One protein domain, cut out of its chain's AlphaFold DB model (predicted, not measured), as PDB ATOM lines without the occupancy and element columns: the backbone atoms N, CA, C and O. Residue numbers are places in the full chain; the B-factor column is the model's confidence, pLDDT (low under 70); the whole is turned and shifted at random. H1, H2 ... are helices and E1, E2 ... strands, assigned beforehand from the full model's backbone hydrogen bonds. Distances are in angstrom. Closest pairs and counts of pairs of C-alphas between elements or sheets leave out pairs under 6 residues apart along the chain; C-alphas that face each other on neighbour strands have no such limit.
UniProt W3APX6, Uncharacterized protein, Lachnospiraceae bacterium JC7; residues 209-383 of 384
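AT A GLANCE: This is residues 209 to 383 of the 384 residues of an uncharacterized protein of Lachnospiraceae bacterium JC7 (UniProt W3APX6). A strongly twisted sheet of seven strands curls round the long helix H2, and a smaller sheet of four strands covers the part of it near E5, E6 and E10 on the side away from H2, the two making a sandwich only partly face to face with crossed strands. H1 is on the same face of the large sheet as H2, and the short H3 is on the opposite face, near E10 and E6. The printed part has 175 residues, with three named helices and eleven named strands in the order E1 E2 E3 E4 E5 E6 H1 H2 E7 E8 E9 E10 H3 E11, class mixed. Both sheets are antiparallel, ordered E4 E5 E6 E10 E9 E8 E7 and E1 E2 E3 E11. The whole is compact, radius of gyration of the C-alphas 15.8 A, spanning 45 by 44 by 27 A.

IN THESE COORDINATES: The large sheet holds E4, residues 251 to 255, E5, 258 to 262, E6, 267 to 273, E7, 310 to 318, E8, 324 to 333, 26.7 A long, E9, 338 to 349, 34.5 A, and E10, 355 to 365, 32.2 A. E7 bends by 52 degrees at residue 313. H1 is residues 275 to 280, H2 285 to 305, 28.8 A long, and H3 369 to 375. The small sheet holds E1, residues 224 to 229, from C-alpha 224 at (134.933, 120.905, 163.482), E2, 232 to 237, E3, 242 to 247, and E11, 379 to 382, with C-alpha 382 at (126.319, 128.006, 171.833).

HOW THE PARTS SIT: E7 E8 E9 E10 form a meander, each strand the antiparallel neighbour of the one before, as do E4 E5 E6 and E1 E2 E3. N 344 and O 360 of the hairpin E9 and E10 are within hydrogen-bond range at 2.8 A, and so are N 270 of E6 and O 361 of E10 at 2.9 A. H2 is on the large sheet; its closest C-alphas to E9 are Ser 293 and Ser 343, 6.2 A. H1 is close to H2 but not clearly touching, Tyr 278 to Phe 288 being the closest C-alphas at 7.1 A. H3 is on the opposite face, 8.0 A in height, its closest C-alphas to E10 being Lys 372 and Tyr 364, 6.3 A. The sheets' strands stand at 56 degrees; the closest C-alphas of E3 and E6, Cys 242 and Asn 273, are 5.9 A apart. N 243 of E3 and O 381 of E11 are within hydrogen-bond range at 2.9 A. Every O i to N i+4 pair is within hydrogen-bond range in H1, H2 and H3.

THE WHOLE: The two C-alphas farthest apart, Asp 335 and Asp 352, are 48.1 A apart. The printed part has no cut, and the links between named elements are tight. Mean pLDDT of the printed part is 81.2; residues 209 to 222, 227 to 231, 264 to 265 and 366 to 376 are under 70.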
ATOM      1  N   GLY A 209     134.629 108.839 156.383       42.28
ATOM      2  CA  GLY A 209     134.132 109.003 157.757       42.28
ATOM      3  C   GLY A 209     134.989 109.884 158.669       42.28
ATOM      4  O   GLY A 209     134.825 109.818 159.885       42.28
ATOM      5  N   ASP A 210     135.864 110.715 158.105       44.28
ATOM      6  CA  ASP A 210     136.645 111.699 158.852       44.28
ATOM      7  C   ASP A 210     136.445 113.066 158.181       44.28
ATOM      8  O   ASP A 210     136.863 113.266 157.050       44.28
ATOM      9  N   LYS A 211     135.747 113.973 158.875       49.53
ATOM     10  CA  LYS A 211     135.718 115.425 158.618       49.53
ATOM     11  C   LYS A 211     135.502 115.846 157.160       49.53
ATOM     12  O   LYS A 211     136.380 116.436 156.554       49.53
ATOM     13  N   THR A 212     134.289 115.664 156.665       49.66
ATOM     14  CA  THR A 212     133.741 116.427 155.528       49.66
ATOM     15  C   THR A 212     133.849 117.924 155.790       49.66
ATOM     16  O   THR A 212     132.971 118.523 156.417       49.66
ATOM     17  N   THR A 213     134.948 118.523 155.352       52.59
ATOM     18  CA  THR A 213     135.129 119.970 155.365       52.59
ATOM     19  C   THR A 213     134.393 120.531 154.160       52.59
ATOM     20  O   THR A 213     134.782 120.297 153.024       52.59
ATOM     21  N   ARG A 214     133.317 121.284 154.404       60.78
ATOM     22  CA  ARG A 214     132.664 122.117 153.380       60.78
ATOM     23  C   ARG A 214     133.200 123.558 153.392       60.78
ATOM     24  O   ARG A 214     132.485 124.486 153.021       60.78
ATOM     25  N   ALA A 215     134.441 123.725 153.844       59.03
ATOM     26  CA  ALA A 215     135.170 124.987 153.878       59.03
ATOM     27  C   ALA A 215     136.098 125.072 152.665       59.03
ATOM     28  O   ALA A 215     136.838 124.128 152.397       59.03
ATOM     29  N   TYR A 216     136.082 126.202 151.956       58.62
ATOM     30  CA  TYR A 216     136.988 126.437 150.824       58.62
ATOM     31  C   TYR A 216     138.388 126.848 151.300       58.62
ATOM     32  O   TYR A 216     139.368 126.725 150.563       58.62
ATOM     33  N   LYS A 217     138.507 127.323 152.547       56.47
ATOM     34  CA  LYS A 217     139.789 127.500 153.220       56.47
ATOM     35  C   LYS A 217     140.059 126.286 154.087       56.47
ATOM     36  O   LYS A 217     139.410 126.066 155.105       56.47
ATOM     37  N   LYS A 218     141.089 125.521 153.720       51.31
ATOM     38  CA  LYS A 218     141.661 124.480 154.580       51.31
ATOM     39  C   LYS A 218     142.339 125.140 155.778       51.31
ATOM     40  O   LYS A 218     143.543 125.391 155.784       51.31
ATOM     41  N   SER A 219     141.548 125.513 156.763       44.12
ATOM     42  CA  SER A 219     142.001 126.211 157.952       44.12
ATOM     43  C   SER A 219     142.212 125.210 159.098       44.12
ATOM     44  O   SER A 219     141.845 124.037 159.016       44.12
ATOM     45  N   GLY A 220     142.982 125.631 160.101       53.81
ATOM     46  CA  GLY A 220     143.477 124.775 161.180       53.81
ATOM     47  C   GLY A 220     142.384 124.173 162.074       53.81
ATOM     48  O   GLY A 220     141.194 124.268 161.817       53.81
ATOM     49  N   SER A 221     142.811 123.549 163.172       56.72
ATOM     50  CA  SER A 221     141.995 122.759 164.114       56.72
ATOM     51  C   SER A 221     140.881 123.504 164.875       56.72
ATOM     52  O   SER A 221     140.417 122.993 165.891       56.72
ATOM     53  N   ASP A 222     140.495 124.712 164.466       66.00
ATOM     54  CA  ASP A 222     139.629 125.594 165.257       66.00
ATOM     55  C   ASP A 222     138.133 125.382 164.994       66.00
ATOM     56  O   ASP A 222     137.315 125.720 165.857       66.00
ATOM     57  N   ALA A 223     137.773 124.803 163.845       72.19
ATOM     58  CA  ALA A 223     136.405 124.426 163.514       72.19
ATOM     59  C   ALA A 223     136.303 122.931 163.187       72.19
ATOM     60  O   ALA A 223     137.090 122.380 162.418       72.19
ATOM     61  N   ASP A 224     135.295 122.286 163.766       75.62
ATOM     62  CA  ASP A 224     134.933 120.905 163.482       75.62
ATOM     63  C   ASP A 224     133.677 120.868 162.610       75.62
ATOM     64  O   ASP A 224     132.678 121.530 162.906       75.62
ATOM     65  N   PHE A 225     133.700 120.017 161.588       71.69
ATOM     66  CA  PHE A 225     132.554 119.730 160.732       71.69
ATOM     67  C   PHE A 225     131.975 118.363 161.076       71.69
ATOM     68  O   PHE A 225     132.714 117.401 161.300       71.69
ATOM     69  N   ALA A 226     130.651 118.260 161.113       70.06
ATOM     70  CA  ALA A 226     129.968 116.994 161.341       70.06
ATOM     71  C   ALA A 226     128.657 116.911 160.553       70.06
ATOM     72  O   ALA A 226     127.963 117.907 160.363       70.06
ATOM     73  N   TYR A 227     128.305 115.697 160.137       63.25
ATOM     74  CA  TYR A 227     127.002 115.388 159.557       63.25
ATOM     75  C   TYR A 227     126.058 114.914 160.664       63.25
ATOM     76  O   TYR A 227     126.400 113.979 161.392       63.25
ATOM     77  N   ASP A 228     124.897 115.555 160.817       63.91
ATOM     78  CA  ASP A 228     123.917 115.222 161.866       63.91
ATOM     79  C   ASP A 228     122.852 114.215 161.377       63.91
ATOM     80  O   ASP A 228     122.062 113.722 162.180       63.91
ATOM     81  N   GLY A 229     122.851 113.869 160.081       62.06
ATOM     82  CA  GLY A 229     121.796 113.083 159.428       62.06
ATOM     83  C   GLY A 229     120.727 113.964 158.770       62.06
ATOM     84  O   GLY A 229     120.798 115.185 158.854       62.06
ATOM     85  N   ASP A 230     119.759 113.348 158.082       67.12
ATOM     86  CA  ASP A 230     118.614 114.024 157.435       67.12
ATOM     87  C   ASP A 230     118.978 115.248 156.568       67.12
ATOM     88  O   ASP A 230     118.274 116.255 156.582       67.12
ATOM     89  N   SER A 231     120.083 115.171 155.814       68.75
ATOM     90  CA  SER A 231     120.579 116.264 154.963       68.75
ATOM     91  C   SER A 231     120.963 117.536 155.732       68.75
ATOM     92  O   SER A 231     121.015 118.619 155.159       68.75
ATOM     93  N   ILE A 232     121.284 117.417 157.027       77.81
ATOM     94  CA  ILE A 232     121.741 118.526 157.870       77.81
ATOM     95  C   ILE A 232     123.200 118.337 158.292       77.81
ATOM     96  O   ILE A 232     123.605 117.348 158.913       77.81
ATOM     97  N   TRP A 233     123.983 119.361 157.995       81.81
ATOM     98  CA  TRP A 233     125.366 119.552 158.391       81.81
ATOM     99  C   TRP A 233     125.480 120.473 159.597       81.81
ATOM    100  O   TRP A 233     124.581 121.263 159.884       81.81
ATOM    101  N   LYS A 234     126.615 120.399 160.293       83.19
ATOM    102  CA  LYS A 234     126.998 121.364 161.320       83.19
ATOM    103  C   LYS A 234     128.478 121.719 161.260       83.19
ATOM    104  O   LYS A 234     129.321 120.851 161.039       83.19
ATOM    105  N   ILE A 235     128.768 122.990 161.510       85.75
ATOM    106  CA  ILE A 235     130.098 123.521 161.814       85.75
ATOM    107  C   ILE A 235     130.075 124.037 163.255       85.75
ATOM    108  O   ILE A 235     129.091 124.639 163.687       85.75
ATOM    109  N   ARG A 236     131.128 123.770 164.026       86.94
ATOM    110  CA  ARG A 236     131.225 124.183 165.432       86.94
ATOM    111  C   ARG A 236     132.645 124.594 165.781       86.94
ATOM    112  O   ARG A 236     133.595 123.977 165.311       86.94
ATOM    113  N   SER A 237     132.792 125.590 166.645       86.69
ATOM    114  CA  SER A 237     134.101 126.030 167.126       86.69
ATOM    115  C   SER A 237     134.050 126.316 168.618       86.69
ATOM    116  O   SER A 237     133.264 127.148 169.068       86.69
ATOM    117  N   LYS A 238     134.896 125.623 169.396       84.94
ATOM    118  CA  LYS A 238     135.032 125.879 170.841       84.94
ATOM    119  C   LYS A 238     135.620 127.264 171.096       84.94
ATOM    120  O   LYS A 238     135.193 127.945 172.017       84.94
ATOM    121  N   ASN A 239     136.559 127.688 170.247       86.19
ATOM    122  CA  ASN A 239     137.203 128.996 170.350       86.19
ATOM    123  C   ASN A 239     136.210 130.134 170.087       86.19
ATOM    124  O   ASN A 239     136.236 131.129 170.799       86.19
ATOM    125  N   LEU A 240     135.317 129.976 169.102       89.25
ATOM    126  CA  LEU A 240     134.264 130.960 168.814       89.25
ATOM    127  C   LEU A 240     133.002 130.765 169.671       89.25
ATOM    128  O   LEU A 240     132.059 131.545 169.571       89.25
ATOM    129  N   GLY A 241     132.946 129.710 170.486       90.88
ATOM    130  CA  GLY A 241     131.848 129.426 171.406       90.88
ATOM    131  C   GLY A 241     130.482 129.189 170.746       90.88
ATOM    132  O   GLY A 241     129.452 129.392 171.389       90.88
ATOM    133  N   CYS A 242     130.439 128.807 169.468       91.50
ATOM    134  CA  CYS A 242     129.196 128.689 168.705       91.50
ATOM    135  C   CYS A 242     129.186 127.489 167.748       91.50
ATOM    136  O   CYS A 242     130.221 126.899 167.418       91.50
ATOM    137  N   LEU A 243     127.976 127.124 167.322       90.81
ATOM    138  CA  LEU A 243     127.699 126.144 166.281       90.81
ATOM    139  C   LEU A 243     126.650 126.679 165.304       90.81
ATOM    140  O   LEU A 243     125.763 127.445 165.688       90.81
ATOM    141  N   LEU A 244     126.733 126.220 164.059       88.75
ATOM    142  CA  LEU A 244     125.802 126.529 162.979       88.75
ATOM    143  C   LEU A 244     125.398 125.227 162.280       88.75
ATOM    144  O   LEU A 244     126.265 124.439 161.900       88.75
ATOM    145  N   LYS A 245     124.093 124.997 162.115       86.50
ATOM    146  CA  LYS A 245     123.516 123.859 161.385       86.50
ATOM    147  C   LYS A 245     122.916 124.325 160.066       86.50
ATOM    148  O   LYS A 245     122.244 125.354 160.058       86.50
ATOM    149  N   TYR A 246     123.124 123.577 158.985       82.94
ATOM    150  CA  TYR A 246     122.752 123.985 157.627       82.94
ATOM    151  C   TYR A 246     122.441 122.791 156.701       82.94
ATOM    152  O   TYR A 246     122.951 121.700 156.945       82.94
ATOM    153  N   PRO A 247     121.603 122.964 155.660       79.31
ATOM    154  CA  PRO A 247     121.339 121.928 154.652       79.31
ATOM    155  C   PRO A 247     122.564 121.485 153.837       79.31
ATOM    156  O   PRO A 247     123.524 122.233 153.673       79.31
ATOM    157  N   ASP A 248     122.504 120.284 153.268       75.88
ATOM    158  CA  ASP A 248     123.526 119.687 152.398       75.88
ATOM    159  C   ASP A 248     123.631 120.285 150.990       75.88
ATOM    160  O   ASP A 248     124.532 119.893 150.246       75.88
ATOM    161  N   ASP A 249     122.813 121.278 150.665       74.06
ATOM    162  CA  ASP A 249     122.976 122.112 149.472       74.06
ATOM    163  C   ASP A 249     123.971 123.272 149.689       74.06
ATOM    164  O   ASP A 249     124.365 123.928 148.730       74.06
ATOM    165  N   TYR A 250     124.422 123.515 150.930       78.56
ATOM    166  CA  TYR A 250     125.279 124.656 151.277       78.56
ATOM    167  C   TYR A 250     126.679 124.279 151.750       78.56
ATOM    168  O   TYR A 250     126.939 123.183 152.252       78.56
ATOM    169  N   TYR A 251     127.578 125.246 151.664       79.00
ATOM    170  CA  TYR A 251     128.911 125.233 152.241       79.00
ATOM    171  C   TYR A 251     128.951 126.003 153.557       79.00
ATOM    172  O   TYR A 251     128.073 126.815 153.854       79.00
ATOM    173  N   ALA A 252     129.986 125.759 154.358       81.81
ATOM    174  CA  ALA A 252     130.213 126.518 155.575       81.81
ATOM    175  C   ALA A 252     131.697 126.655 155.874       81.81
ATOM    176  O   ALA A 252     132.484 125.745 155.628       81.81
ATOM    177  N   ASP A 253     132.068 127.786 156.445       82.56
ATOM    178  CA  ASP A 253     133.446 128.096 156.805       82.56
ATOM    179  C   ASP A 253     133.435 129.048 158.014       82.56
ATOM    180  O   ASP A 253     132.387 129.296 158.627       82.56
ATOM    181  N   TYR A 254     134.596 129.558 158.406       83.06
ATOM    182  CA  TYR A 254     134.725 130.512 159.493       83.06
ATOM    183  C   TYR A 254     135.632 131.685 159.128       83.06
ATOM    184  O   TYR A 254     136.575 131.583 158.346       83.06
ATOM    185  N   GLY A 255     135.282 132.844 159.671       76.62
ATOM    186  CA  GLY A 255     136.032 134.084 159.542       76.62
ATOM    187  C   GLY A 255     136.724 134.454 160.846       76.62
ATOM    188  O   GLY A 255     136.733 133.696 161.820       76.62
ATOM    189  N   ASP A 256     137.270 135.665 160.876       76.50
ATOM    190  CA  ASP A 256     137.803 136.258 162.097       76.50
ATOM    191  C   ASP A 256     136.633 136.590 163.041       76.50
ATOM    192  O   ASP A 256     136.024 137.654 162.957       76.50
ATOM    193  N   GLY A 257     136.278 135.642 163.912       85.12
ATOM    194  CA  GLY A 257     135.282 135.837 164.972       85.12
ATOM    195  C   GLY A 257     133.874 135.290 164.704       85.12
ATOM    196  O   GLY A 257     133.003 135.475 165.550       85.12
ATOM    197  N   PHE A 258     133.617 134.612 163.580       90.69
ATOM    198  CA  PHE A 258     132.281 134.082 163.261       90.69
ATOM    199  C   PHE A 258     132.321 132.809 162.406       90.69
ATOM    200  O   PHE A 258     133.280 132.576 161.675       90.69
ATOM    201  N   LEU A 259     131.259 131.999 162.475       91.25
ATOM    202  CA  LEU A 259     130.997 130.908 161.521       91.25
ATOM    203  C   LEU A 259     129.990 131.393 160.478       91.25
ATOM    204  O   LEU A 259     129.128 132.207 160.811       91.25
ATOM    205  N   TYR A 260     130.049 130.884 159.250       89.31
ATOM    206  CA  TYR A 260     129.106 131.270 158.202       89.31
ATOM    207  C   TYR A 260     128.747 130.137 157.247       89.31
ATOM    208  O   TYR A 260     129.478 129.159 157.120       89.31
ATOM    209  N   VAL A 261     127.600 130.292 156.582       87.19
ATOM    210  CA  VAL A 261     127.052 129.380 155.568       87.19
ATOM    211  C   VAL A 261     126.831 130.145 154.269       87.19
ATOM    212  O   VAL A 261     126.333 131.273 154.302       87.19
ATOM    213  N   TYR A 262     127.201 129.535 153.146       83.06
ATOM    214  CA  TYR A 262     127.194 130.138 151.810       83.06
ATOM    215  C   TYR A 262     126.985 129.055 150.725       83.06
ATOM    216  O   TYR A 262     127.137 127.877 151.028       83.06
ATOM    217  N   ASP A 263     126.625 129.389 149.482       74.25
ATOM    218  CA  ASP A 263     126.512 128.415 148.357       74.25
ATOM    219  C   ASP A 263     127.605 128.561 147.283       74.25
ATOM    220  O   ASP A 263     127.586 127.868 146.268       74.25
ATOM    221  N   GLY A 264     128.568 129.445 147.520       64.06
ATOM    222  CA  GLY A 264     129.606 129.834 146.565       64.06
ATOM    223  C   GLY A 264     129.328 131.208 145.967       64.06
ATOM    224  O   GLY A 264     130.231 132.035 145.914       64.06
ATOM    225  N   ASP A 265     128.077 131.505 145.628       65.81
ATOM    226  CA  ASP A 265     127.674 132.820 145.134       65.81
ATOM    227  C   ASP A 265     127.375 133.762 146.309       65.81
ATOM    228  O   ASP A 265     127.865 134.890 146.349       65.81
ATOM    229  N   GLU A 266     126.642 133.297 147.323       73.00
ATOM    230  CA  GLU A 266     126.072 134.144 148.372       73.00
ATOM    231  C   GLU A 266     126.242 133.613 149.783       73.00
ATOM    232  O   GLU A 266     126.268 132.406 150.017       73.00
ATOM    233  N   ALA A 267     126.260 134.536 150.746       81.44
ATOM    234  CA  ALA A 267     126.142 134.196 152.153       81.44
ATOM    235  C   ALA A 267     124.691 134.143 152.600       81.44
ATOM    236  O   ALA A 267     123.895 135.023 152.291       81.44
ATOM    237  N   TYR A 268     124.391 133.158 153.432       84.81
ATOM    238  CA  TYR A 268     123.050 132.907 153.938       84.81
ATOM    239  C   TYR A 268     122.918 133.204 155.418       84.81
ATOM    240  O   TYR A 268     121.896 133.733 155.858       84.81
ATOM    241  N   ALA A 269     123.948 132.868 156.191       90.31
ATOM    242  CA  ALA A 269     123.946 133.125 157.615       90.31
ATOM    243  C   ALA A 269     125.351 133.286 158.183       90.31
ATOM    244  O   ALA A 269     126.284 132.624 157.730       90.31
ATOM    245  N   THR A 270     125.459 134.086 159.238       93.50
ATOM    246  CA  THR A 270     126.622 134.121 160.128       93.50
ATOM    247  C   THR A 270     126.186 133.917 161.573       93.50
ATOM    248  O   THR A 270     125.081 134.299 161.960       93.50
ATOM    249  N   VAL A 271     127.048 133.315 162.393       94.31
ATOM    250  CA  VAL A 271     126.826 133.184 163.837       94.31
ATOM    251  C   VAL A 271     128.039 133.635 164.637       94.31
ATOM    252  O   VAL A 271     129.183 133.322 164.298       94.31
ATOM    253  N   ARG A 272     127.759 134.353 165.728       94.88
ATOM    254  CA  ARG A 272     128.729 134.846 166.710       94.88
ATOM    255  C   ARG A 272     128.273 134.534 168.127       94.88
ATOM    256  O   ARG A 272     127.078 134.569 168.422       94.88
ATOM    257  N   ASN A 273     129.231 134.297 169.016       95.06
ATOM    258  CA  ASN A 273     129.003 134.362 170.454       95.06
ATOM    259  C   ASN A 273     129.332 135.776 170.945       95.06
ATOM    260  O   ASN A 273     130.497 136.146 170.999       95.06
ATOM    261  N   VAL A 274     128.307 136.541 171.318       96.19
ATOM    262  CA  VAL A 274     128.422 137.946 171.758       96.19
ATOM    263  C   VAL A 274     128.305 138.081 173.281       96.19
ATOM    264  O   VAL A 274     127.981 139.141 173.812       96.19
ATOM    265  N   THR A 275     128.520 136.982 174.012       95.06
ATOM    266  CA  THR A 275     128.373 136.952 175.475       95.06
ATOM    267  C   THR A 275     129.341 137.907 176.166       95.06
ATOM    268  O   THR A 275     128.927 138.634 177.067       95.06
ATOM    269  N   GLU A 276     130.616 137.891 175.775       94.12
ATOM    270  CA  GLU A 276     131.641 138.744 176.387       94.12
ATOM    271  C   GLU A 276     131.418 140.214 176.015       94.12
ATOM    272  O   GLU A 276     131.386 141.056 176.912       94.12
ATOM    273  N   ASP A 277     131.121 140.496 174.739       94.25
ATOM    274  CA  ASP A 277     130.781 141.844 174.261       94.25
ATOM    275  C   ASP A 277     129.632 142.451 175.072       94.25
ATOM    276  O   ASP A 277     129.712 143.594 175.514       94.25
ATOM    277  N   TYR A 278     128.578 141.668 175.335       95.19
ATOM    278  CA  TYR A 278     127.444 142.115 176.143       95.19
ATOM    279  C   TYR A 278     127.812 142.355 177.613       95.19
ATOM    280  O   TYR A 278     127.357 143.325 178.216       95.19
ATOM    281  N   GLN A 279     128.628 141.484 178.212       93.50
ATOM    282  CA  GLN A 279     129.021 141.607 179.622       93.50
ATOM    283  C   GLN A 279     129.915 142.822 179.884       93.50
ATOM    284  O   GLN A 279     129.829 143.425 180.960       93.50
ATOM    285  N   ASP A 280     130.749 143.180 178.911       94.25
ATOM    286  CA  ASP A 280     131.643 144.331 178.986       94.25
ATOM    287  C   ASP A 280     130.978 145.638 178.522       94.25
ATOM    288  O   ASP A 280     131.499 146.727 178.800       94.25
ATOM    289  N   PHE A 281     129.806 145.559 177.880       93.50
ATOM    290  CA  PHE A 281     129.092 146.723 177.373       93.50
ATOM    291  C   PHE A 281     128.605 147.649 178.496       93.50
ATOM    292  O   PHE A 281     127.946 147.251 179.459       93.50
ATOM    293  N   MET A 282     128.909 148.939 178.355       89.19
ATOM    294  CA  MET A 282     128.550 149.979 179.321       89.19
ATOM    295  C   MET A 282     127.459 150.874 178.733       89.19
ATOM    296  O   MET A 282     127.721 152.015 178.360       89.19
ATOM    297  N   GLY A 283     126.233 150.362 178.687       91.19
ATOM    298  CA  GLY A 283     125.073 151.077 178.158       91.19
ATOM    299  C   GLY A 283     123.766 150.337 178.427       91.19
ATOM    300  O   GLY A 283     123.704 149.434 179.263       91.19
ATOM    301  N   SER A 284     122.708 150.764 177.753       92.31
ATOM    302  CA  SER A 284     121.420 150.069 177.731       92.31
ATOM    303  C   SER A 284     121.419 148.907 176.733       92.31
ATOM    304  O   SER A 284     122.216 148.880 175.799       92.31
ATOM    305  N   ASP A 285     120.480 147.971 176.892       91.81
ATOM    306  CA  ASP A 285     120.301 146.872 175.932       91.81
ATOM    307  C   ASP A 285     119.983 147.389 174.520       91.81
ATOM    308  O   ASP A 285     120.411 146.795 173.537       91.81
ATOM    309  N   GLU A 286     119.266 148.513 174.401       87.31
ATOM    310  CA  GLU A 286     118.959 149.131 173.104       87.31
ATOM    311  C   GLU A 286     120.222 149.644 172.410       87.31
ATOM    312  O   GLU A 286     120.414 149.390 171.222       87.31
ATOM    313  N   GLU A 287     121.104 150.308 173.161       87.50
ATOM    314  CA  GLU A 287     122.396 150.780 172.656       87.50
ATOM    315  C   GLU A 287     123.300 149.607 172.265       87.50
ATOM    316  O   GLU A 287     123.904 149.650 171.198       87.50
ATOM    317  N   PHE A 288     123.338 148.538 173.069       91.25
ATOM    318  CA  PHE A 288     124.106 147.336 172.737       91.25
ATOM    319  C   PHE A 288     123.627 146.715 171.426       91.25
ATOM    320  O   PHE A 288     124.439 146.420 170.557       91.25
ATOM    321  N   VAL A 289     122.312 146.528 171.266       89.19
ATOM    322  CA  VAL A 289     121.747 145.915 170.057       89.19
ATOM    323  C   VAL A 289     122.010 146.778 168.834       89.19
ATOM    324  O   VAL A 289     122.430 146.236 167.815       89.19
ATOM    325  N   ALA A 290     121.806 148.094 168.935       83.44
ATOM    326  CA  ALA A 290     122.113 149.015 167.848       83.44
ATOM    327  C   ALA A 290     123.602 148.963 167.476       83.44
ATOM    328  O   ALA A 290     123.942 148.942 166.304       83.44
ATOM    329  N   GLU A 291     124.508 148.886 168.452       85.81
ATOM    330  CA  GLU A 291     125.940 148.815 168.166       85.81
ATOM    331  C   GLU A 291     126.346 147.469 167.553       85.81
ATOM    332  O   GLU A 291     126.943 147.441 166.477       85.81
ATOM    333  N   ILE A 292     125.996 146.348 168.188       90.25
ATOM    334  CA  ILE A 292     126.494 145.025 167.791       90.25
ATOM    335  C   ILE A 292     125.773 144.465 166.560       90.25
ATOM    336  O   ILE A 292     126.404 143.872 165.681       90.25
ATOM    337  N   SER A 293     124.452 144.648 166.469       88.31
ATOM    338  CA  SER A 293     123.667 144.076 165.372       88.31
ATOM    339  C   SER A 293     123.902 144.864 164.094       88.31
ATOM    340  O   SER A 293     124.111 144.249 163.052       88.31
ATOM    341  N   ASP A 294     123.924 146.199 164.168       85.31
ATOM    342  CA  ASP A 294     124.167 147.014 162.980       85.31
ATOM    343  C   ASP A 294     125.593 146.781 162.481       85.31
ATOM    344  O   ASP A 294     125.762 146.352 161.340       85.31
ATOM    345  N   SER A 295     126.606 146.955 163.342       85.62
ATOM    346  CA  SER A 295     128.013 146.787 162.944       85.62
ATOM    347  C   SER A 295     128.279 145.400 162.362       85.62
ATOM    348  O   SER A 295     128.895 145.295 161.308       85.62
ATOM    349  N   SER A 296     127.741 144.335 162.969       90.38
ATOM    350  CA  SER A 296     127.935 142.984 162.429       90.38
ATOM    351  C   SER A 296     127.257 142.758 161.079       90.38
ATOM    352  O   SER A 296     127.832 142.073 160.241       90.38
ATOM    353  N   MET A 297     126.070 143.327 160.840       89.44
ATOM    354  CA  MET A 297     125.412 143.240 159.532       89.44
ATOM    355  C   MET A 297     126.162 144.047 158.466       89.44
ATOM    356  O   MET A 297     126.237 143.589 157.329       89.44
ATOM    357  N   PHE A 298     126.744 145.202 158.813       86.88
ATOM    358  CA  PHE A 298     127.617 145.963 157.909       86.88
ATOM    359  C   PHE A 298     128.903 145.206 157.588       86.88
ATOM    360  O   PHE A 298     129.241 145.054 156.417       86.88
ATOM    361  N   ASP A 299     129.597 144.705 158.610       86.38
ATOM    362  CA  ASP A 299     130.851 143.971 158.450       86.38
ATOM    363  C   ASP A 299     130.647 142.690 157.642       86.38
ATOM    364  O   ASP A 299     131.438 142.384 156.751       86.38
ATOM    365  N   ASP A 300     129.561 141.963 157.904       89.69
ATOM    366  CA  ASP A 300     129.195 140.780 157.132       89.69
ATOM    367  C   ASP A 300     128.815 141.138 155.701       89.69
ATOM    368  O   ASP A 300     129.297 140.501 154.764       89.69
ATOM    369  N   PHE A 301     127.984 142.167 155.499       87.50
ATOM    370  CA  PHE A 301     127.640 142.594 154.148       87.50
ATOM    371  C   PHE A 301     128.906 142.953 153.374       87.50
ATOM    372  O   PHE A 301     129.098 142.488 152.256       87.50
ATOM    373  N   ARG A 302     129.828 143.677 154.008       83.75
ATOM    374  CA  ARG A 302     131.130 144.011 153.442       83.75
ATOM    375  C   ARG A 302     131.972 142.786 153.120       83.75
ATOM    376  O   ARG A 302     132.596 142.721 152.060       83.75
ATOM    377  N   TYR A 303     131.980 141.807 154.018       84.56
ATOM    378  CA  TYR A 303     132.709 140.558 153.846       84.56
ATOM    379  C   TYR A 303     132.240 139.791 152.604       84.56
ATOM    380  O   TYR A 303     133.083 139.260 151.876       84.56
ATOM    381  N   PHE A 304     130.927 139.749 152.353       85.12
ATOM    382  CA  PHE A 304     130.323 138.928 151.299       85.12
ATOM    383  C   PHE A 304     130.040 139.684 149.996       85.12
ATOM    384  O   PHE A 304     130.372 139.201 148.911       85.12
ATOM    385  N   TYR A 305     129.479 140.885 150.094       82.75
ATOM    386  CA  TYR A 305     128.896 141.643 148.986       82.75
ATOM    387  C   TYR A 305     129.693 142.898 148.597       82.75
ATOM    388  O   TYR A 305     129.427 143.464 147.537       82.75
ATOM    389  N   GLY A 306     130.690 143.295 149.395       79.06
ATOM    390  CA  GLY A 306     131.468 144.523 149.194       79.06
ATOM    391  C   GLY A 306     130.894 145.714 149.965       79.06
ATOM    392  O   GLY A 306     130.002 145.551 150.792       79.06
ATOM    393  N   ASP A 307     131.428 146.916 149.737       81.81
ATOM    394  CA  ASP A 307     131.031 148.111 150.495       81.81
ATOM    395  C   ASP A 307     129.516 148.382 150.400       81.81
ATOM    396  O   ASP A 307     128.877 148.074 149.392       81.81
ATOM    397  N   VAL A 308     128.942 148.922 151.480       83.12
ATOM    398  CA  VAL A 308     127.528 149.318 151.547       83.12
ATOM    399  C   VAL A 308     127.388 150.753 151.055       83.12
ATOM    400  O   VAL A 308     127.990 151.656 151.635       83.12
ATOM    401  N   ASP A 309     126.535 150.969 150.056       80.94
ATOM    402  CA  ASP A 309     126.260 152.307 149.522       80.94
ATOM    403  C   ASP A 309     125.014 152.939 150.155       80.94
ATOM    404  O   ASP A 309     124.927 154.164 150.276       80.94
ATOM    405  N   ALA A 310     124.032 152.124 150.560       78.81
ATOM    406  CA  ALA A 310     122.785 152.623 151.130       78.81
ATOM    407  C   ALA A 310     122.120 151.663 152.125       78.81
ATOM    408  O   ALA A 310     122.312 150.444 152.105       78.81
ATOM    409  N   VAL A 311     121.300 152.266 152.991       82.56
ATOM    410  CA  VAL A 311     120.432 151.593 153.962       82.56
ATOM    411  C   VAL A 311     119.012 152.100 153.752       82.56
ATOM    412  O   VAL A 311     118.712 153.263 154.022       82.56
ATOM    413  N   ASP A 312     118.127 151.224 153.290       71.06
ATOM    414  CA  ASP A 312     116.764 151.612 152.908       71.06
ATOM    415  C   ASP A 312     115.755 151.503 154.055       71.06
ATOM    416  O   ASP A 312     114.692 152.134 154.046       71.06
ATOM    417  N   TYR A 313     116.056 150.659 155.039       71.75
ATOM    418  CA  TYR A 313     115.168 150.351 156.152       71.75
ATOM    419  C   TYR A 313     115.963 149.753 157.306       71.75
ATOM    420  O   TYR A 313     116.824 148.912 157.064       71.75
ATOM    421  N   ALA A 314     115.627 150.142 158.536       79.81
ATOM    422  CA  ALA A 314     116.128 149.520 159.754       79.81
ATOM    423  C   ALA A 314     115.022 149.464 160.821       79.81
ATOM    424  O   ALA A 314     114.300 150.448 161.020       79.81
ATOM    425  N   SER A 315     114.891 148.341 161.525       82.75
ATOM    426  CA  SER A 315     113.948 148.191 162.638       82.75
ATOM    427  C   SER A 315     114.503 147.280 163.717       82.75
ATOM    428  O   SER A 315     114.961 146.186 163.407       82.75
ATOM    429  N   THR A 316     114.344 147.667 164.978       84.81
ATOM    430  CA  THR A 316     114.838 146.895 166.121       84.81
ATOM    431  C   THR A 316     113.715 146.622 167.107       84.81
ATOM    432  O   THR A 316     112.940 147.516 167.454       84.81
ATOM    433  N   LYS A 317     113.656 145.388 167.601       86.75
ATOM    434  CA  LYS A 317     112.736 144.948 168.643       86.75
ATOM    435  C   LYS A 317     113.515 144.254 169.752       86.75
ATOM    436  O   LYS A 317     114.155 143.232 169.526       86.75
ATOM    437  N   LEU A 318     113.434 144.804 170.960       87.88
ATOM    438  CA  LEU A 318     114.005 144.194 172.160       87.88
ATOM    439  C   LEU A 318     113.023 143.214 172.792       87.88
ATOM    440  O   LEU A 318     111.819 143.474 172.834       87.88
ATOM    441  N   TYR A 319     113.561 142.112 173.307       86.69
ATOM    442  CA  TYR A 319     112.832 141.073 174.028       86.69
ATOM    443  C   TYR A 319     111.535 140.613 173.337       86.69
ATOM    444  O   TYR A 319     110.466 140.620 173.960       86.69
ATOM    445  N   PRO A 320     111.570 140.226 172.044       79.69
ATOM    446  CA  PRO A 320     110.363 139.784 171.348       79.69
ATOM    447  C   PRO A 320     109.752 138.526 171.970       79.69
ATOM    448  O   PRO A 320     108.537 138.334 171.884       79.69
ATOM    449  N   THR A 321     110.578 137.699 172.615       83.75
ATOM    450  CA  THR A 321     110.177 136.533 173.406       83.75
ATOM    451  C   THR A 321     111.068 136.420 174.650       83.75
ATOM    452  O   THR A 321     112.065 137.122 174.762       83.75
ATOM    453  N   GLU A 322     110.763 135.508 175.580       82.31
ATOM    454  CA  GLU A 322     111.641 135.240 176.741       82.31
ATOM    455  C   GLU A 322     113.011 134.657 176.348       82.31
ATOM    456  O   GLU A 322     113.948 134.684 177.141       82.31
ATOM    457  N   LYS A 323     113.132 134.112 175.131       83.12
ATOM    458  CA  LYS A 323     114.363 133.492 174.621       83.12
ATOM    459  C   LYS A 323     115.146 134.399 173.682       83.12
ATOM    460  O   LYS A 323     116.353 134.224 173.535       83.12
ATOM    461  N   HIS A 324     114.462 135.324 173.019       87.50
ATOM    462  CA  HIS A 324     115.069 136.260 172.090       87.50
ATOM    463  C   HIS A 324     115.381 137.542 172.843       87.50
ATOM    464  O   HIS A 324     114.489 138.199 173.370       87.50
ATOM    465  N   PHE A 325     116.657 137.888 172.882       91.50
ATOM    466  CA  PHE A 325     117.123 139.147 173.428       91.50
ATOM    467  C   PHE A 325     116.770 140.305 172.490       91.50
ATOM    468  O   PHE A 325     116.259 141.333 172.937       91.50
ATOM    469  N   SER A 326     116.951 140.119 171.181       92.56
ATOM    470  CA  SER A 326     116.546 141.101 170.178       92.56
ATOM    471  C   SER A 326     116.326 140.497 168.796       92.56
ATOM    472  O   SER A 326     116.852 139.436 168.460       92.56
ATOM    473  N   GLU A 327     115.553 141.220 167.991       90.19
ATOM    474  CA  GLU A 327     115.408 141.022 166.551       90.19
ATOM    475  C   GLU A 327     115.654 142.373 165.871       90.19
ATOM    476  O   GLU A 327     115.026 143.376 166.224       90.19
ATOM    477  N   ASN A 328     116.585 142.415 164.924       87.44
ATOM    478  CA  ASN A 328     116.910 143.596 164.136       87.44
ATOM    479  C   ASN A 328     116.801 143.255 162.649       87.44
ATOM    480  O   ASN A 328     117.200 142.175 162.224       87.44
ATOM    481  N   PHE A 329     116.265 144.172 161.857       86.44
ATOM    482  CA  PHE A 329     116.126 144.014 160.415       86.44
ATOM    483  C   PHE A 329     116.725 145.219 159.725       86.44
ATOM    484  O   PHE A 329     116.430 146.345 160.116       86.44
ATOM    485  N   MET A 330     117.483 144.979 158.660       85.75
ATOM    486  CA  MET A 330     118.014 146.017 157.790       85.75
ATOM    487  C   MET A 330     117.836 145.659 156.316       85.75
ATOM    488  O   MET A 330     117.733 144.489 155.952       85.75
ATOM    489  N   ARG A 331     117.806 146.671 155.452       86.12
ATOM    490  CA  ARG A 331     117.974 146.502 154.004       86.12
ATOM    491  C   ARG A 331     119.229 147.241 153.593       86.12
ATOM    492  O   ARG A 331     119.263 148.465 153.717       86.12
ATOM    493  N   LEU A 332     120.235 146.481 153.182       86.94
ATOM    494  CA  LEU A 332     121.543 146.974 152.780       86.94
ATOM    495  C   LEU A 332     121.679 146.805 151.274       86.94
ATOM    496  O   LEU A 332     121.350 145.744 150.740       86.94
ATOM    497  N   SER A 333     122.189 147.830 150.605       85.44
ATOM    498  CA  SER A 333     122.417 147.763 149.169       85.44
ATOM    499  C   SER A 333     123.729 148.400 148.753       85.44
ATOM    500  O   SER A 333     124.224 149.328 149.399       85.44
ATOM    501  N   ASN A 334     124.239 147.929 147.625       82.94
ATOM    502  CA  ASN A 334     125.279 148.584 146.849       82.94
ATOM    503  C   ASN A 334     124.908 148.591 145.361       82.94
ATOM    504  O   ASN A 334     123.817 148.149 144.997       82.94
ATOM    505  N   ASP A 335     125.803 149.076 144.503       77.88
ATOM    506  CA  ASP A 335     125.589 149.131 143.047       77.88
ATOM    507  C   ASP A 335     125.159 147.789 142.406       77.88
ATOM    508  O   ASP A 335     124.575 147.784 141.318       77.88
ATOM    509  N   TYR A 336     125.424 146.654 143.064       77.56
ATOM    510  CA  TYR A 336     125.187 145.308 142.533       77.56
ATOM    511  C   TYR A 336     124.169 144.480 143.329       77.56
ATOM    512  O   TYR A 336     123.542 143.588 142.758       77.56
ATOM    513  N   TYR A 337     123.997 144.749 144.626       81.19
ATOM    514  CA  TYR A 337     123.221 143.909 145.537       81.19
ATOM    515  C   TYR A 337     122.188 144.711 146.325       81.19
ATOM    516  O   TYR A 337     122.460 145.813 146.787       81.19
ATOM    517  N   ASP A 338     121.020 144.104 146.533       85.81
ATOM    518  CA  ASP A 338     119.973 144.549 147.458       85.81
ATOM    519  C   ASP A 338     119.619 143.362 148.365       85.81
ATOM    520  O   ASP A 338     118.998 142.378 147.933       85.81
ATOM    521  N   ILE A 339     120.099 143.420 149.610       86.25
ATOM    522  CA  ILE A 339     120.043 142.323 150.576       86.25
ATOM    523  C   ILE A 339     119.218 142.746 151.788       86.25
ATOM    524  O   ILE A 339     119.473 143.754 152.450       86.25
ATOM    525  N   GLN A 340     118.230 141.921 152.122       87.31
ATOM    526  CA  GLN A 340     117.529 142.014 153.395       87.31
ATOM    527  C   GLN A 340     118.337 141.250 154.444       87.31
ATOM    528  O   GLN A 340     118.542 140.044 154.317       87.31
ATOM    529  N   CYS A 341     118.760 141.943 155.490       87.94
ATOM    530  CA  CYS A 341     119.507 141.386 156.606       87.94
ATOM    531  C   CYS A 341     118.588 141.272 157.824       87.94
ATOM    532  O   CYS A 341     117.836 142.198 158.138       87.94
ATOM    533  N   ALA A 342     118.654 140.150 158.528       88.31
ATOM    534  CA  ALA A 342     117.961 139.952 159.791       88.31
ATOM    535  C   ALA A 342     118.934 139.437 160.846       88.31
ATOM    536  O   ALA A 342     119.505 138.365 160.675       88.31
ATOM    537  N   SER A 343     119.086 140.166 161.943       91.44
ATOM    538  CA  SER A 343     119.869 139.758 163.103       91.44
ATOM    539  C   SER A 343     118.944 139.303 164.225       91.44
ATOM    540  O   SER A 343     118.004 140.004 164.596       91.44
ATOM    541  N   THR A 344     119.191 138.118 164.772       92.62
ATOM    542  CA  THR A 344     118.551 137.634 166.000       92.62
ATOM    543  C   THR A 344     119.613 137.427 167.059       92.62
ATOM    544  O   THR A 344     120.520 136.620 166.863       92.62
ATOM    545  N   ILE A 345     119.459 138.082 168.206       94.75
ATOM    546  CA  ILE A 345     120.240 137.767 169.398       94.75
ATOM    547  C   ILE A 345     119.357 136.944 170.332       94.75
ATOM    548  O   ILE A 345     118.254 137.362 170.687       94.75
ATOM    549  N   PHE A 346     119.823 135.769 170.743       93.50
ATOM    550  CA  PHE A 346     119.054 134.854 171.583       93.50
ATOM    551  C   PHE A 346     119.907 134.187 172.659       93.50
ATOM    552  O   PHE A 346     121.123 134.025 172.538       93.50
ATOM    553  N   TYR A 347     119.233 133.779 173.728       92.44
ATOM    554  CA  TYR A 347     119.828 133.032 174.823       92.44
ATOM    555  C   TYR A 347     119.958 131.553 174.448       92.44
ATOM    556  O   TYR A 347     118.970 130.870 174.175       92.44
ATOM    557  N   SER A 348     121.188 131.046 174.464       91.94
ATOM    558  CA  SER A 348     121.519 129.646 174.223       91.94
ATOM    559  C   SER A 348     121.965 128.988 175.528       91.94
ATOM    560  O   SER A 348     123.083 129.192 176.001       91.94
ATOM    561  N   GLU A 349     121.048 128.245 176.149       89.69
ATOM    562  CA  GLU A 349     121.241 127.634 177.467       89.69
ATOM    563  C   GLU A 349     121.850 126.226 177.358       89.69
ATOM    564  O   GLU A 349     121.384 125.369 176.594       89.69
ATOM    565  N   PHE A 350     122.885 125.976 178.159       86.31
ATOM    566  CA  PHE A 350     123.511 124.671 178.338       86.31
ATOM    567  C   PHE A 350     122.840 123.885 179.468       86.31
ATOM    568  O   PHE A 350     122.198 124.427 180.362       86.31
ATOM    569  N   LYS A 351     123.067 122.567 179.502       84.62
ATOM    570  CA  LYS A 351     122.473 121.659 180.506       84.62
ATOM    571  C   LYS A 351     122.791 121.995 181.967       84.62
ATOM    572  O   LYS A 351     122.108 121.491 182.854       84.62
ATOM    573  N   ASP A 352     123.843 122.764 182.227       84.50
ATOM    574  CA  ASP A 352     124.225 123.201 183.574       84.50
ATOM    575  C   ASP A 352     123.636 124.563 183.973       84.50
ATOM    576  O   ASP A 352     123.942 125.055 185.059       84.50
ATOM    577  N   GLY A 353     122.784 125.153 183.127       83.88
ATOM    578  CA  GLY A 353     122.146 126.450 183.352       83.88
ATOM    579  C   GLY A 353     123.022 127.651 182.990       83.88
ATOM    580  O   GLY A 353     122.612 128.787 183.220       83.88
ATOM    581  N   THR A 354     124.224 127.432 182.447       88.56
ATOM    582  CA  THR A 354     125.009 128.511 181.831       88.56
ATOM    583  C   THR A 354     124.339 128.925 180.528       88.56
ATOM    584  O   THR A 354     123.846 128.070 179.793       88.56
ATOM    585  N   THR A 355     124.381 130.213 180.201       90.94
ATOM    586  CA  THR A 355     123.773 130.747 178.979       90.94
ATOM    587  C   THR A 355     124.795 131.546 178.193       90.94
ATOM    588  O   THR A 355     125.477 132.397 178.761       90.94
ATOM    589  N   TYR A 356     124.874 131.288 176.889       94.19
ATOM    590  CA  TYR A 356     125.535 132.176 175.936       94.19
ATOM    591  C   TYR A 356     124.518 133.066 175.238       94.19
ATOM    592  O   TYR A 356     123.385 132.657 174.987       94.19
ATOM    593  N   LEU A 357     124.938 134.281 174.919       94.81
ATOM    594  CA  LEU A 357     124.223 135.181 174.037       94.81
ATOM    595  C   LEU A 357     124.756 134.970 172.617       94.81
ATOM    596  O   LEU A 357     125.916 135.261 172.328       94.81
ATOM    597  N   ILE A 358     123.922 134.401 171.751       95.69
ATOM    598  CA  ILE A 358     124.291 134.047 170.380       95.69
ATOM    599  C   ILE A 358     123.596 135.003 169.425       95.69
ATOM    600  O   ILE A 358     122.390 135.216 169.534       95.69
ATOM    601  N   MET A 359     124.361 135.558 168.490       95.44
ATOM    602  CA  MET A 359     123.853 136.399 167.415       95.44
ATOM    603  C   MET A 359     123.889 135.620 166.106       95.44
ATOM    604  O   MET A 359     124.946 135.133 165.707       95.44
ATOM    605  N   LEU A 360     122.736 135.505 165.455       94.12
ATOM    606  CA  LEU A 360     122.558 134.902 164.140       94.12
ATOM    607  C   LEU A 360     122.106 135.986 163.167       94.12
ATOM    608  O   LEU A 360     120.995 136.496 163.306       94.12
ATOM    609  N   ASN A 361     122.935 136.295 162.174       93.19
ATOM    610  CA  ASN A 361     122.524 137.135 161.055       93.19
ATOM    611  C   ASN A 361     122.120 136.233 159.888       93.19
ATOM    612  O   ASN A 361     122.826 135.274 159.585       93.19
ATOM    613  N   LYS A 362     120.994 136.530 159.238       90.12
ATOM    614  CA  LYS A 362     120.519 135.886 158.010       90.12
ATOM    615  C   LYS A 362     120.415 136.914 156.889       90.12
ATOM    616  O   LYS A 362     119.988 138.044 157.132       90.12
ATOM    617  N   TYR A 363     120.761 136.497 155.679       87.62
ATOM    618  CA  TYR A 363     120.811 137.345 154.488       87.62
ATOM    619  C   TYR A 363     119.865 136.791 153.430       87.62
ATOM    620  O   TYR A 363     119.910 135.606 153.116       87.62
ATOM    621  N   TYR A 364     119.004 137.647 152.886       82.88
ATOM    622  CA  TYR A 364     118.018 137.269 151.881       82.88
ATOM    623  C   TYR A 364     118.130 138.188 150.669       82.88
ATOM    624  O   TYR A 364     118.002 139.408 150.810       82.88
ATOM    625  N   ARG A 365     118.258 137.614 149.468       73.69
ATOM    626  CA  ARG A 365     118.083 138.369 148.221       73.69
ATOM    627  C   ARG A 365     116.710 139.030 148.197       73.69
ATOM    628  O   ARG A 365     115.676 138.377 148.406       73.69
ATOM    629  N   TYR A 366     116.676 140.332 147.929       63.56
ATOM    630  CA  TYR A 366     115.416 141.052 147.840       63.56
ATOM    631  C   TYR A 366     114.519 140.450 146.744       63.56
ATOM    632  O   TYR A 366     114.893 140.339 145.582       63.56
ATOM    633  N   GLY A 367     113.301 140.047 147.117       57.00
ATOM    634  CA  GLY A 367     112.318 139.496 146.177       57.00
ATOM    635  C   GLY A 367     112.466 138.005 145.843       57.00
ATOM    636  O   GLY A 367     111.562 137.459 145.207       57.00
ATOM    637  N   ASP A 368     113.510 137.323 146.325       63.44
ATOM    638  CA  ASP A 368     113.676 135.884 146.117       63.44
ATOM    639  C   ASP A 368     112.928 135.072 147.189       63.44
ATOM    640  O   ASP A 368     113.275 135.047 148.371       63.44
ATOM    641  N   LYS A 369     111.847 134.407 146.773       60.28
ATOM    642  CA  LYS A 369     111.059 133.529 147.652       60.28
ATOM    643  C   LYS A 369     111.728 132.178 147.891       60.28
ATOM    644  O   LYS A 369     111.465 131.576 148.927       60.28
ATOM    645  N   ASN A 370     112.550 131.705 146.959       62.56
ATOM    646  CA  ASN A 370     113.206 130.406 147.063       62.56
ATOM    647  C   ASN A 370     114.361 130.483 148.062       62.56
ATOM    648  O   ASN A 370     114.414 129.647 148.959       62.56
ATOM    649  N   SER A 371     115.174 131.545 147.983       62.06
ATOM    650  CA  SER A 371     116.213 131.868 148.975       62.06
ATOM    651  C   SER A 371     115.643 131.902 150.402       62.06
ATOM    652  O   SER A 371     116.185 131.310 151.329       62.06
ATOM    653  N   LYS A 372     114.459 132.497 150.594       63.88
ATOM    654  CA  LYS A 372     113.808 132.523 151.916       63.88
ATOM    655  C   LYS A 372     113.488 131.138 152.460       63.88
ATOM    656  O   LYS A 372     113.776 130.880 153.620       63.88
ATOM    657  N   GLU A 373     112.874 130.268 151.661       64.31
ATOM    658  CA  GLU A 373     112.512 128.917 152.112       64.31
ATOM    659  C   GLU A 373     113.744 128.040 152.358       64.31
ATOM    660  O   GLU A 373     113.736 127.208 153.266       64.31
ATOM    661  N   SER A 374     114.815 128.251 151.597       63.59
ATOM    662  CA  SER A 374     116.021 127.435 151.663       63.59
ATOM    663  C   SER A 374     116.908 127.749 152.881       63.59
ATOM    664  O   SER A 374     117.626 126.873 153.358       63.59
ATOM    665  N   ILE A 375     116.793 128.949 153.470       69.00
ATOM    666  CA  ILE A 375     117.564 129.377 154.661       69.00
ATOM    667  C   ILE A 375     116.829 129.096 155.981       69.00
ATOM    668  O   ILE A 375     117.447 129.063 157.051       69.00
ATOM    669  N   LYS A 376     115.511 128.856 155.959       68.44
ATOM    670  CA  LYS A 376     114.739 128.516 157.176       68.44
ATOM    671  C   LYS A 376     115.348 127.389 158.014       68.44
ATOM    672  O   LYS A 376     115.341 127.511 159.241       68.44
ATOM    673  N   PRO A 377     115.901 126.313 157.417       71.06
ATOM    674  CA  PRO A 377     116.496 125.227 158.184       71.06
ATOM    675  C   PRO A 377     117.792 125.610 158.911       71.06
ATOM    676  O   PRO A 377     118.230 124.837 159.764       71.06
ATOM    677  N   VAL A 378     118.406 126.764 158.606       81.25
ATOM    678  CA  VAL A 378     119.652 127.204 159.245       81.25
ATOM    679  C   VAL A 378     119.395 127.610 160.695       81.25
ATOM    680  O   VAL A 378     118.562 128.482 160.980       81.25
ATOM    681  N   LYS A 379     120.128 126.974 161.615       86.88
ATOM    682  CA  LYS A 379     119.994 127.140 163.072       86.88
ATOM    683  C   LYS A 379     121.343 127.362 163.729       86.88
ATOM    684  O   LYS A 379     122.351 126.847 163.258       86.88
ATOM    685  N   ALA A 380     121.338 128.065 164.854       90.69
ATOM    686  CA  ALA A 380     122.536 128.385 165.616       90.69
ATOM    687  C   ALA A 380     122.360 128.059 167.104       90.69
ATOM    688  O   ALA A 380     121.239 128.050 167.623       90.69
ATOM    689  N   ALA A 381     123.474 127.818 167.794       90.50
ATOM    690  CA  ALA A 381     123.520 127.668 169.247       90.50
ATOM    691  C   ALA A 381     124.932 127.929 169.799       90.50
ATOM    692  O   ALA A 381     125.900 128.062 169.049       90.50
ATOM    693  N   GLY A 382     125.045 127.996 171.125       88.56
ATOM    694  CA  GLY A 382     126.319 128.006 171.833       88.56
ATOM    695  C   GLY A 382     126.983 126.628 171.834       88.56
ATOM    696  O   GLY A 382     126.308 125.595 171.860       88.56
ATOM    697  N   TYR A 383     128.314 126.620 171.833       89.38
ATOM    698  CA  TYR A 383     129.140 125.410 171.859       89.38
ATOM    699  C   TYR A 383     130.369 125.614 172.752       89.38
ATOM    700  O   TYR A 383     130.871 126.733 172.836       89.38
TER     701      TYR A 383